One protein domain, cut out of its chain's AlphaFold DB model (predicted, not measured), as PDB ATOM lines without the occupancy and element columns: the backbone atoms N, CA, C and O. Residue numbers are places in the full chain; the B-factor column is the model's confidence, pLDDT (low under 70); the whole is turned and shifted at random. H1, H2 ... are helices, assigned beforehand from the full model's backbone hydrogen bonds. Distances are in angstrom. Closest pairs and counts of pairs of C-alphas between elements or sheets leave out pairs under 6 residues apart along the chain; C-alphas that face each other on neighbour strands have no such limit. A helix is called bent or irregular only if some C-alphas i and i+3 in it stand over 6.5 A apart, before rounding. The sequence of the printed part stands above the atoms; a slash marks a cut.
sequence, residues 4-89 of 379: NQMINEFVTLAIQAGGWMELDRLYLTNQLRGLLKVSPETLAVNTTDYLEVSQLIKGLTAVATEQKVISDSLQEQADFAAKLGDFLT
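This is residues 4 to 89 of the 379 residues of the protein "GalP_UDP_transf domain-containing protein" of Vagococcus salmoninarum (UniProt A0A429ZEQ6). Two crossed pairs of helices, H1 with H2 and H3 with H4, come together in one compact body, with H1 packed on H3 where the two pairs meet. The helices that touch are steeply tilted to one another, and the long link between H2 and H3, residues 37 to 52, swings in a wide arch round the end where H1 begins. The printed part has 86 residues, with four named helices in the order H1, H2, H3, H4 and no named strand, and the class is all helix. The whole is compact, with a radius of gyration of the C-alphas of 12.5 A and spans of 34 by 28 by 24 A.

The longest helix is H2, residues 22 to 36. It touches H1, residues 4 to 16, with the closest C-alphas those of Val 11 and Leu 28, 6.4 A apart, at a steep tilt of 48 degrees, opposite ways. H1 also touches H3, residues 53 to 66, at a steep tilt of 41 degrees, opposite ways; their closest C-alphas, of Met 6 and Leu 56, are 6.3 A apart. H3 touches H4, residues 74 to 87, at a steep tilt of 55 degrees, opposite ways; the closest C-alphas are those of Ile 57 and Ala 81, 6.0 A. H2 and H3 only just touch, with 3 pairs of C-alphas within 8 A, through residue 36 of H2 and residues 60 to 64 of H3; the closest C-alphas, of Leu 36 and Ala 64, are 5.3 A apart. H3 is the hub, touching three other helices, and the helix packing is mostly crossed, with their lines at steep tilts. H1 and H4 are close but not clearly touching, with the C-alphas of Ala 14 and Phe 87 the closest at 6.0 A, and H2 and H4 are near each other. In H1 and H3 every O i to N i+4 pair is within hydrogen-bond range; in H2 it is 9 of 11 and in H4 9 of 10.

H2 measures 21.5 A from first to last C-alpha and is irregular, with C-alphas 23 and 26 7.3 A apart. H1 measures 18.5 A and begins at C-alpha 4, (-44.943, 19.311, 221.047). H3 measures 19.9 A and begins at C-alpha 53, (-38.263, 27.862, 232.195). H4 measures 20.7 A and ends at C-alpha 87, (-31.555, 18.492, 230.700).

The C-alphas of Leu 23 and Ser 73, the two farthest apart, are 35.5 A from each other. The printed part has no cut. The link from H1 to H2 is tight, that from H3 to H4 is short, and that from H2 to H3 is long, with 16 residues. The mean pLDDT of the printed part is 86.9, and residues 41 to 51, within the long link, are under 70.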
ATOM      1  N   ASN A   4     -46.060  19.136 221.974       81.25
ATOM      2  CA  ASN A   4     -44.943  19.311 221.047       81.25
ATOM      3  C   ASN A   4     -44.323  20.718 221.100       81.25
ATOM      4  O   ASN A   4     -43.111  20.841 220.945       81.25
ATOM      5  N   GLN A   5     -45.124  21.769 221.309       83.00
ATOM      6  CA  GLN A   5     -44.610  23.138 221.444       83.00
ATOM      7  C   GLN A   5     -43.761  23.275 222.710       83.00
ATOM      8  O   GLN A   5     -42.608  23.680 222.604       83.00
ATOM      9  N   MET A   6     -44.271  22.817 223.861       88.06
ATOM     10  CA  MET A   6     -43.521  22.845 225.125       88.06
ATOM     11  C   MET A   6     -42.194  22.087 225.023       88.06
ATOM     12  O   MET A   6     -41.168  22.586 225.468       88.06
ATOM     13  N   ILE A   7     -42.186  20.904 224.393       91.06
ATOM     14  CA  ILE A   7     -40.952  20.129 224.187       91.06
ATOM     15  C   ILE A   7     -39.958  20.899 223.310       91.06
ATOM     16  O   ILE A   7     -38.775  20.952 223.633       91.06
ATOM     17  N   ASN A   8     -40.402  21.501 222.205       90.00
ATOM     18  CA  ASN A   8     -39.508  22.238 221.307       90.00
ATOM     19  C   ASN A   8     -38.919  23.497 221.963       90.00
ATOM     20  O   ASN A   8     -37.734  23.788 221.777       90.00
ATOM     21  N   GLU A   9     -39.732  24.232 222.721       90.75
ATOM     22  CA  GLU A   9     -39.292  25.391 223.501       90.75
ATOM     23  C   GLU A   9     -38.278  24.963 224.566       90.75
ATOM     24  O   GLU A   9     -37.166  25.489 224.600       90.75
ATOM     25  N   PHE A  10     -38.591  23.920 225.337       93.06
ATOM     26  CA  PHE A  10     -37.700  23.378 226.360       93.06
ATOM     27  C   PHE A  10     -36.351  22.915 225.789       93.06
ATOM     28  O   PHE A  10     -35.304  23.255 226.331       93.06
ATOM     29  N   VAL A  11     -36.343  22.193 224.661       94.06
ATOM     30  CA  VAL A  11     -35.093  21.764 224.000       94.06
ATOM     31  C   VAL A  11     -34.262  22.962 223.540       94.06
ATOM     32  O   VAL A  11     -33.037  22.928 223.612       94.06
ATOM     33  N   THR A  12     -34.912  24.031 223.080       92.94
ATOM     34  CA  THR A  12     -34.210  25.260 222.695       92.94
ATOM     35  C   THR A  12     -33.508  25.889 223.896       92.94
ATOM     36  O   THR A  12     -32.337  26.243 223.779       92.94
ATOM     37  N   LEU A  13     -34.179  25.956 225.048       91.88
ATOM     38  CA  LEU A  13     -33.598  26.474 226.290       91.88
ATOM     39  C   LEU A  13     -32.479  25.564 226.826       91.88
ATOM     40  O   LEU A  13     -31.437  26.064 227.234       91.88
ATOM     41  N   ALA A  14     -32.628  24.240 226.736       92.88
ATOM     42  CA  ALA A  14     -31.581  23.282 227.106       92.88
ATOM     43  C   ALA A  14     -30.292  23.464 226.294       92.88
ATOM     44  O   ALA A  14     -29.196  23.442 226.852       92.88
ATOM     45  N   ILE A  15     -30.409  23.694 224.983       92.81
ATOM     46  CA  ILE A  15     -29.253  23.999 224.128       92.81
ATOM     47  C   ILE A  15     -28.633  25.348 224.520       92.81
ATOM     48  O   ILE A  15     -27.413  25.459 224.617       92.81
ATOM     49  N   GLN A  16     -29.455  26.363 224.794       90.81
ATOM     50  CA  GLN A  16     -28.976  27.685 225.215       90.81
ATOM     51  C   GLN A  16     -28.271  27.674 226.579       90.81
ATOM     52  O   GLN A  16     -27.344  28.457 226.769       90.81
ATOM     53  N   ALA A  17     -28.636  26.764 227.487       88.06
ATOM     54  CA  ALA A  17     -27.976  26.597 228.784       88.06
ATOM     55  C   ALA A  17     -26.516  26.096 228.684       88.06
ATOM     56  O   ALA A  17     -25.787  26.105 229.674       88.06
ATOM     57  N   GLY A  18     -26.061  25.677 227.493       84.12
ATOM     58  CA  GLY A  18     -24.648  25.401 227.200       84.12
ATOM     59  C   GLY A  18     -24.194  23.956 227.426       84.12
ATOM     60  O   GLY A  18     -23.016  23.654 227.249       84.12
ATOM     61  N   GLY A  19     -25.108  23.050 227.790       86.81
ATOM     62  CA  GLY A  19     -24.822  21.617 227.954       86.81
ATOM     63  C   GLY A  19     -24.934  20.796 226.667       86.81
ATOM     64  O   GLY A  19     -24.424  19.680 226.609       86.81
ATOM     65  N   TRP A  20     -25.582  21.354 225.643       94.25
ATOM     66  CA  TRP A  20     -25.943  20.664 224.406       94.25
ATOM     67  C   TRP A  20     -25.677  21.537 223.185       94.25
ATOM     68  O   TRP A  20     -25.624  22.763 223.275       94.25
ATOM     69  N   MET A  21     -25.554  20.906 222.023       94.62
ATOM     70  CA  MET A  21     -25.405  21.583 220.740       94.62
ATOM     71  C   MET A  21     -26.670  21.434 219.891       94.62
ATOM     72  O   MET A  21     -27.501  20.557 220.109       94.62
ATOM     73  N   GLU A  22     -26.801  22.255 218.848       95.00
ATOM     74  CA  GLU A  22     -27.938  22.170 217.915       95.00
ATOM     75  C   GLU A  22     -28.052  20.787 217.241       95.00
ATOM     76  O   GLU A  22     -29.153  20.324 216.943       95.00
ATOM     77  N   LEU A  23     -26.924  20.083 217.073       96.38
ATOM     78  CA  LEU A  23     -26.890  18.704 216.576       96.38
ATOM     79  C   LEU A  23     -27.676  17.731 217.479       96.38
ATOM     80  O   LEU A  23     -28.228  16.746 216.987       96.38
ATOM     81  N   ASP A  24     -27.781  18.037 218.774       96.62
ATOM     82  CA  ASP A  24     -28.447  17.203 219.774       96.62
ATOM     83  C   ASP A  24     -29.962  17.431 219.823       96.62
ATOM     84  O   ASP A  24     -30.671  16.657 220.464       96.62
ATOM     85  N   ARG A  25     -30.511  18.436 219.119       95.56
ATOM     86  CA  ARG A  25     -31.944  18.783 219.187       95.56
ATOM     87  C   ARG A  25     -32.852  17.576 218.976       95.56
ATOM     88  O   ARG A  25     -33.739  17.324 219.785       95.56
ATOM     89  N   LEU A  26     -32.628  16.813 217.903       94.31
ATOM     90  CA  LEU A  26     -33.446  15.635 217.598       94.31
ATOM     91  C   LEU A  26     -33.330  14.567 218.695       94.31
ATOM     92  O   LEU A  26     -34.324  13.927 219.041       94.31
ATOM     93  N   TYR A  27     -32.127  14.382 219.240       96.31
ATOM     94  CA  TYR A  27     -31.886  13.466 220.347       96.31
ATOM     95  C   TYR A  27     -32.670  13.905 221.590       96.31
ATOM     96  O   TYR A  27     -33.476  13.122 222.093       96.31
ATOM     97  N   LEU A  28     -32.530  15.162 222.015       95.38
ATOM     98  CA  LEU A  28     -33.208  15.726 223.185       95.38
ATOM     99  C   LEU A  28     -34.732  15.676 223.048       95.38
ATOM    100  O   LEU A  28     -35.424  15.241 223.967       95.38
ATOM    101  N   THR A  29     -35.267  16.032 221.876       94.88
ATOM    102  CA  THR A  29     -36.704  15.916 221.593       94.88
ATOM    103  C   THR A  29     -37.188  14.476 221.771       94.88
ATOM    104  O   THR A  29     -38.239  14.252 222.373       94.88
ATOM    105  N   ASN A  30     -36.443  13.483 221.280       94.31
ATOM    106  CA  ASN A  30     -36.823  12.077 221.426       94.31
ATOM    107  C   ASN A  30     -36.678  11.574 222.870       94.31
ATOM    108  O   ASN A  30     -37.543  10.821 223.319       94.31
ATOM    109  N   GLN A  31     -35.652  12.013 223.610       95.94
ATOM    110  CA  GLN A  31     -35.496  11.689 225.033       95.94
ATOM    111  C   GLN A  31     -36.671  12.222 225.856       95.94
ATOM    112  O   GLN A  31     -37.291  11.460 226.594       95.94
ATOM    113  N   LEU A  32     -37.051  13.490 225.669       94.81
ATOM    114  CA  LEU A  32     -38.186  14.092 226.376       94.81
ATOM    115  C   LEU A  32     -39.512  13.421 226.018       94.81
ATOM    116  O   LEU A  32     -40.328  13.160 226.898       94.81
ATOM    117  N   ARG A  33     -39.728  13.072 224.744       93.12
ATOM    118  CA  ARG A  33     -40.920  12.310 224.332       93.12
ATOM    119  C   ARG A  33     -40.994  10.947 225.006       93.12
ATOM    120  O   ARG A  33     -42.065  10.563 225.468       93.12
ATOM    121  N   GLY A  34     -39.868  10.235 225.068       93.50
ATOM    122  CA  GLY A  34     -39.761   8.957 225.766       93.50
ATOM    123  C   GLY A  34     -40.037   9.099 227.262       93.50
ATOM    124  O   GLY A  34     -40.836   8.338 227.806       93.50
ATOM    125  N   LEU A  35     -39.447  10.117 227.894       94.25
ATOM    126  CA  LEU A  35     -39.638  10.440 229.308       94.25
ATOM    127  C   LEU A  35     -41.111  10.733 229.636       94.25
ATOM    128  O   LEU A  35     -41.629  10.234 230.628       94.25
ATOM    129  N   LEU A  36     -41.797  11.488 228.775       93.19
ATOM    130  CA  LEU A  36     -43.203  11.881 228.936       93.19
ATOM    131  C   LEU A  36     -44.205  10.844 228.398       93.19
ATOM    132  O   LEU A  36     -45.408  11.018 228.568       93.19
ATOM    133  N   LYS A  37     -43.734   9.789 227.719       91.81
ATOM    134  CA  LYS A  37     -44.550   8.803 226.983       91.81
ATOM    135  C   LYS A  37     -45.533   9.423 225.974       91.81
ATOM    136  O   LYS A  37     -46.625   8.899 225.763       91.81
ATOM    137  N   VAL A  38     -45.142  10.509 225.307       88.56
ATOM    138  CA  VAL A  38     -45.977  11.179 224.293       88.56
ATOM    139  C   VAL A  38     -45.601  10.757 222.871       88.56
ATOM    140  O   VAL A  38     -44.427  10.611 222.529       88.56
ATOM    141  N   SER A  39     -46.610  10.574 222.015       82.06
ATOM    142  CA  SER A  39     -46.408  10.217 220.606       82.06
ATOM    143  C   SER A  39     -46.050  11.442 219.752       82.06
ATOM    144  O   SER A  39     -46.489  12.555 220.050       82.06
ATOM    145  N   PRO A  40     -45.285  11.269 218.659       71.50
ATOM    146  CA  PRO A  40     -45.043  12.335 217.698       71.50
ATOM    147  C   PRO A  40     -46.312  12.599 216.873       71.50
ATOM    148  O   PRO A  40     -46.516  11.995 215.826       71.50
ATOM    149  N   GLU A  41     -47.180  13.504 217.323       66.44
ATOM    150  CA  GLU A  41     -48.210  14.072 216.442       66.44
ATOM    151  C   GLU A  41     -47.622  15.182 215.554       66.44
ATOM    152  O   GLU A  41     -46.620  15.814 215.904       66.44
ATOM    153  N   THR A  42     -48.224  15.397 214.381       46.81
ATOM    154  CA  THR A  42     -47.791  16.380 213.375       46.81
ATOM    155  C   THR A  42     -47.631  17.786 213.952       46.81
ATOM    156  O   THR A  42     -48.485  18.279 214.684       46.81
ATOM    157  N   LEU A  43     -46.517  18.424 213.583       42.94
ATOM    158  CA  LEU A  43     -46.094  19.765 213.988       42.94
ATOM    159  C   LEU A  43     -47.211  20.805 213.794       42.94
ATOM    160  O   LEU A  43     -47.589  21.105 212.663       42.94
ATOM    161  N   ALA A  44     -47.675  21.413 214.887       39.69
ATOM    162  CA  ALA A  44     -48.320  22.720 214.838       39.69
ATOM    163  C   ALA A  44     -47.253  23.803 215.065       39.69
ATOM    164  O   ALA A  44     -46.488  23.745 216.028       39.69
ATOM    165  N   VAL A  45     -47.189  24.755 214.135       44.31
ATOM    166  CA  VAL A  45     -46.223  25.862 214.092       44.31
ATOM    167  C   VAL A  45     -46.538  26.931 215.148       44.31
ATOM    168  O   VAL A  45     -47.697  27.263 215.371       44.31
ATOM    169  N   ASN A  46     -45.453  27.433 215.745       46.50
ATOM    170  CA  ASN A  46     -45.178  28.689 216.458       46.50
ATOM    171  C   ASN A  46     -46.303  29.411 217.214       46.50
ATOM    172  O   ASN A  46     -47.199  30.015 216.627       46.50
ATOM    173  N   THR A  47     -46.088  29.529 218.523       43.38
ATOM    174  CA  THR A  47     -46.394  30.737 219.296       43.38
ATOM    175  C   THR A  47     -45.077  31.428 219.656       43.38
ATOM    176  O   THR A  47     -44.078  30.760 219.893       43.38
ATOM    177  N   THR A  48     -45.060  32.759 219.613       48.28
ATOM    178  CA  THR A  48     -43.884  33.632 219.818       48.28
ATOM    179  C   THR A  48     -43.665  34.059 221.269       48.28
ATOM    180  O   THR A  48     -42.758  34.844 221.531       48.28
ATOM    181  N   ASP A  49     -44.467  33.551 222.201       56.19
ATOM    182  CA  ASP A  49     -44.349  33.901 223.611       56.19
ATOM    183  C   ASP A  49     -43.541  32.810 224.309       56.19
ATOM    184  O   ASP A  49     -44.069  31.745 224.626       56.19
ATOM    185  N   TYR A  50     -42.243  33.066 224.487       56.66
ATOM    186  CA  TYR A  50     -41.381  32.214 225.299       56.66
ATOM    187  C   TYR A  50     -41.948  32.154 226.719       56.66
ATOM    188  O   TYR A  50     -42.083  33.183 227.381       56.66
ATOM    189  N   LEU A  51     -42.291  30.949 227.173       67.25
ATOM    190  CA  LEU A  51     -42.580  30.715 228.580       67.25
ATOM    191  C   LEU A  51     -41.278  30.740 229.382       67.25
ATOM    192  O   LEU A  51     -40.234  30.276 228.920       67.25
ATOM    193  N   GLU A  52     -41.370  31.230 230.613       82.75
ATOM    194  CA  GLU A  52     -40.298  31.097 231.599       82.75
ATOM    195  C   GLU A  52     -39.968  29.610 231.808       82.75
ATOM    196  O   GLU A  52     -40.872  28.765 231.827       82.75
ATOM    197  N   VAL A  53     -38.695  29.266 232.028       86.44
ATOM    198  CA  VAL A  53     -38.263  27.862 232.195       86.44
ATOM    199  C   VAL A  53     -39.073  27.155 233.290       86.44
ATOM    200  O   VAL A  53     -39.530  26.023 233.121       86.44
ATOM    201  N   SER A  54     -39.348  27.863 234.387       86.75
ATOM    202  CA  SER A  54     -40.169  27.362 235.492       86.75
ATOM    203  C   SER A  54     -41.602  26.996 235.074       86.75
ATOM    204  O   SER A  54     -42.183  26.054 235.617       86.75
ATOM    205  N   GLN A  55     -42.185  27.706 234.104       88.69
ATOM    206  CA  GLN A  55     -43.511  27.411 233.558       88.69
ATOM    207  C   GLN A  55     -43.468  26.196 232.629       88.69
ATOM    208  O   GLN A  55     -44.378  25.369 232.686       88.69
ATOM    209  N   LEU A  56     -42.404  26.045 231.834       90.81
ATOM    210  CA  LEU A  56     -42.200  24.860 230.997       90.81
ATOM    211  C   LEU A  56     -42.010  23.600 231.840       90.81
ATOM    212  O   LEU A  56     -42.675  22.603 231.577       90.81
ATOM    213  N   ILE A  57     -41.179  23.650 232.886       92.94
ATOM    214  CA  ILE A  57     -41.011  22.526 233.820       92.94
ATOM    215  C   ILE A  57     -42.363  22.150 234.433       92.94
ATOM    216  O   ILE A  57     -42.755  20.989 234.366       92.94
ATOM    217  N   LYS A  58     -43.130  23.122 234.950       91.81
ATOM    218  CA  LYS A  58     -44.473  22.868 235.503       91.81
ATOM    219  C   LYS A  58     -45.423  22.242 234.479       91.81
ATOM    220  O   LYS A  58     -46.120  21.284 234.806       91.81
ATOM    221  N   GLY A  59     -45.445  22.759 233.251       92.06
ATOM    222  CA  GLY A  59     -46.288  22.239 232.173       92.06
ATOM    223  C   GLY A  59     -45.923  20.808 231.777       92.06
ATOM    224  O   GLY A  59     -46.801  19.957 231.661       92.06
ATOM    225  N   LEU A  60     -44.630  20.509 231.632       94.19
ATOM    226  CA  LEU A  60     -44.149  19.165 231.305       94.19
ATOM    227  C   LEU A  60     -44.369  18.171 232.456       94.19
ATOM    228  O   LEU A  60     -44.722  17.022 232.195       94.19
ATOM    229  N   THR A  61     -44.242  18.601 233.714       94.88
ATOM    230  CA  THR A  61     -44.615  17.780 234.878       94.88
ATOM    231  C   THR A  61     -46.113  17.470 234.880       94.88
ATOM    232  O   THR A  61     -46.485  16.316 235.073       94.88
ATOM    233  N   ALA A  62     -46.979  18.443 234.573       93.12
ATOM    234  CA  ALA A  62     -48.419  18.199 234.454       93.12
ATOM    235  C   ALA A  62     -48.742  17.178 233.348       93.12
ATOM    236  O   ALA A  62     -49.531  16.259 233.568       93.12
ATOM    237  N   VAL A  63     -48.067  17.267 232.194       92.94
ATOM    238  CA  VAL A  63     -48.177  16.259 231.125       92.94
ATOM    239  C   VAL A  63     -47.755  14.875 231.627       92.94
ATOM    240  O   VAL A  63     -48.431  13.890 231.335       92.94
ATOM    241  N   ALA A  64     -46.672  14.772 232.400       93.94
ATOM    242  CA  ALA A  64     -46.226  13.500 232.969       93.94
ATOM    243  C   ALA A  64     -47.273  12.887 233.918       93.94
ATOM    244  O   ALA A  64     -47.519  11.678 233.853       93.94
ATOM    245  N   THR A  65     -47.931  13.707 234.743       93.44
ATOM    246  CA  THR A  65     -49.040  13.284 235.613       93.44
ATOM    247  C   THR A  65     -50.248  12.814 234.796       93.44
ATOM    248  O   THR A  65     -50.783  11.731 235.040       93.44
ATOM    249  N   GLU A  66     -50.649  13.563 233.761       91.94
ATOM    250  CA  GLU A  66     -51.759  13.197 232.863       91.94
ATOM    251  C   GLU A  66     -51.504  11.873 232.125       91.94
ATOM    252  O   GLU A  66     -52.397  11.026 232.017       91.94
ATOM    253  N   GLN A  67     -50.270  11.664 231.654       91.50
ATOM    254  CA  GLN A  67     -49.829  10.426 231.004       91.50
ATOM    255  C   GLN A  67     -49.556   9.284 232.000       91.50
ATOM    256  O   GLN A  67     -49.173   8.186 231.585       91.50
ATOM    257  N   LYS A  68     -49.763   9.513 233.307       94.38
ATOM    258  CA  LYS A  68     -49.514   8.551 234.394       94.38
ATOM    259  C   LYS A  68     -48.078   8.015 234.390       94.38
ATOM    260  O   LYS A  68     -47.837   6.847 234.703       94.38
ATOM    261  N   VAL A  69     -47.126   8.850 233.974       94.50
ATOM    262  CA  VAL A  69     -45.687   8.600 234.139       94.50
ATOM    263  C   VAL A  69     -45.316   8.725 235.614       94.50
ATOM    264  O   VAL A  69     -44.524   7.923 236.102       94.50
ATOM    265  N   ILE A  70     -45.931   9.691 236.294       95.19
ATOM    266  CA  ILE A  70     -45.831   9.947 237.731       95.19
ATOM    267  C   ILE A  70     -47.231  10.047 238.349       95.19
ATOM    268  O   ILE A  70     -48.225  10.235 237.636       95.19
ATOM    269  N   SER A  71     -47.312   9.900 239.667       94.19
ATOM    270  CA  SER A  71     -48.512  10.164 240.458       94.19
ATOM    271  C   SER A  71     -48.715  11.663 240.715       94.19
ATOM    272  O   SER A  71     -47.852  12.490 240.433       94.19
ATOM    273  N   ASP A  72     -49.861  12.024 241.297       91.88
ATOM    274  CA  ASP A  72     -50.148  13.401 241.728       91.88
ATOM    275  C   ASP A  72     -49.483  13.754 243.078       91.88
ATOM    276  O   ASP A  72     -49.852  14.721 243.739       91.88
ATOM    277  N   SER A  73     -48.507  12.959 243.535       93.25
ATOM    278  CA  SER A  73     -47.777  13.258 244.769       93.25
ATOM    279  C   SER A  73     -46.803  14.422 244.573       93.25
ATOM    280  O   SER A  73     -46.132  14.526 243.545       93.25
ATOM    281  N   LEU A  74     -46.686  15.285 245.588       90.19
ATOM    282  CA  LEU A  74     -45.755  16.421 245.555       90.19
ATOM    283  C   LEU A  74     -44.298  15.968 245.378       90.19
ATOM    284  O   LEU A  74     -43.552  16.606 244.641       90.19
ATOM    285  N   GLN A  75     -43.923  14.847 246.003       88.94
ATOM    286  CA  GLN A  75     -42.577  14.285 245.905       88.94
ATOM    287  C   GLN A  75     -42.249  13.840 244.475       88.94
ATOM    288  O   GLN A  75     -41.247  14.278 243.917       88.94
ATOM    289  N   GLU A  76     -43.108  13.037 243.833       93.00
ATOM    290  CA  GLU A  76     -42.838  12.587 242.461       93.00
ATOM    291  C   GLU A  76     -42.842  13.748 241.460       93.00
ATOM    292  O   GLU A  76     -42.052  13.744 240.515       93.00
ATOM    293  N   GLN A  77     -43.689  14.760 241.668       94.12
ATOM    294  CA  GLN A  77     -43.680  15.972 240.847       94.12
ATOM    295  C   GLN A  77     -42.371  16.756 240.998       94.12
ATOM    296  O   GLN A  77     -41.820  17.211 239.991       94.12
ATOM    297  N   ALA A  78     -41.855  16.895 242.224       92.31
ATOM    298  CA  ALA A  78     -40.573  17.541 242.490       92.31
ATOM    299  C   ALA A  78     -39.403  16.751 241.881       92.31
ATOM    300  O   ALA A  78     -38.568  17.330 241.182       92.31
ATOM    301  N   ASP A  79     -39.389  15.427 242.042       94.25
ATOM    302  CA  ASP A  79     -38.345  14.561 241.490       94.25
ATOM    303  C   ASP A  79     -38.343  14.565 239.958       94.25
ATOM    304  O   ASP A  79     -37.284  14.562 239.323       94.25
ATOM    305  N   PHE A  80     -39.528  14.588 239.344       96.25
ATOM    306  CA  PHE A  80     -39.666  14.702 237.897       96.25
ATOM    307  C   PHE A  80     -39.230  16.079 237.390       96.25
ATOM    308  O   PHE A  80     -38.533  16.164 236.381       96.25
ATOM    309  N   ALA A  81     -39.566  17.150 238.113       96.06
ATOM    310  CA  ALA A  81     -39.088  18.493 237.804       96.06
ATOM    311  C   ALA A  81     -37.554  18.583 237.873       96.06
ATOM    312  O   ALA A  81     -36.950  19.160 236.973       96.06
ATOM    313  N   ALA A  82     -36.912  17.958 238.867       96.25
ATOM    314  CA  ALA A  82     -35.453  17.876 238.952       96.25
ATOM    315  C   ALA A  82     -34.846  17.092 237.772       96.25
ATOM    316  O   ALA A  82     -33.837  17.509 237.208       96.25
ATOM    317  N   LYS A  83     -35.484  15.994 237.338       96.50
ATOM    318  CA  LYS A  83     -35.067  15.239 236.138       96.50
ATOM    319  C   LYS A  83     -35.185  16.060 234.856       96.50
ATOM    320  O   LYS A  83     -34.327  15.945 233.990       96.50
ATOM    321  N   LEU A  84     -36.227  16.881 234.718       96.81
ATOM    322  CA  LEU A  84     -36.312  17.846 233.621       96.81
ATOM    323  C   LEU A  84     -35.188  18.881 233.742       96.81
ATOM    324  O   LEU A  84     -34.475  19.111 232.772       96.81
ATOM    325  N   GLY A  85     -34.975  19.437 234.935       96.44
ATOM    326  CA  GLY A  85     -33.886  20.368 235.230       96.44
ATOM    327  C   GLY A  85     -32.507  19.857 234.806       96.44
ATOM    328  O   GLY A  85     -31.691  20.630 234.314       96.44
ATOM    329  N   ASP A  86     -32.253  18.552 234.909       96.81
ATOM    330  CA  ASP A  86     -30.988  17.944 234.485       96.81
ATOM    331  C   ASP A  86     -30.697  18.154 232.986       96.81
ATOM    332  O   ASP A  86     -29.566  18.445 232.609       96.81
ATOM    333  N   PHE A  87     -31.723  18.156 232.124       95.69
ATOM    334  CA  PHE A  87     -31.555  18.492 230.700       95.69
ATOM    335  C   PHE A  87     -31.120  19.944 230.476       95.69
ATOM    336  O   PHE A  87     -30.496  20.238 229.461       95.69
ATOM    337  N   LEU A  88     -31.441  20.849 231.399       95.56
ATOM    338  CA  LEU A  88     -31.019  22.253 231.372       95.56
ATOM    339  C   LEU A  88     -29.649  22.450 232.032       95.56
ATOM    340  O   LEU A  88     -29.161  23.571 232.115       95.56
ATOM    341  N   THR A  89     -29.031  21.377 232.526       95.75
ATOM    342  CA  THR A  89     -27.848  21.447 233.374       95.75
ATOM    343  C   THR A  89     -26.648  20.820 232.661       95.75
ATOM    344  O   THR A  89     -26.602  19.599 232.495       95.75
TER     345      THR A  89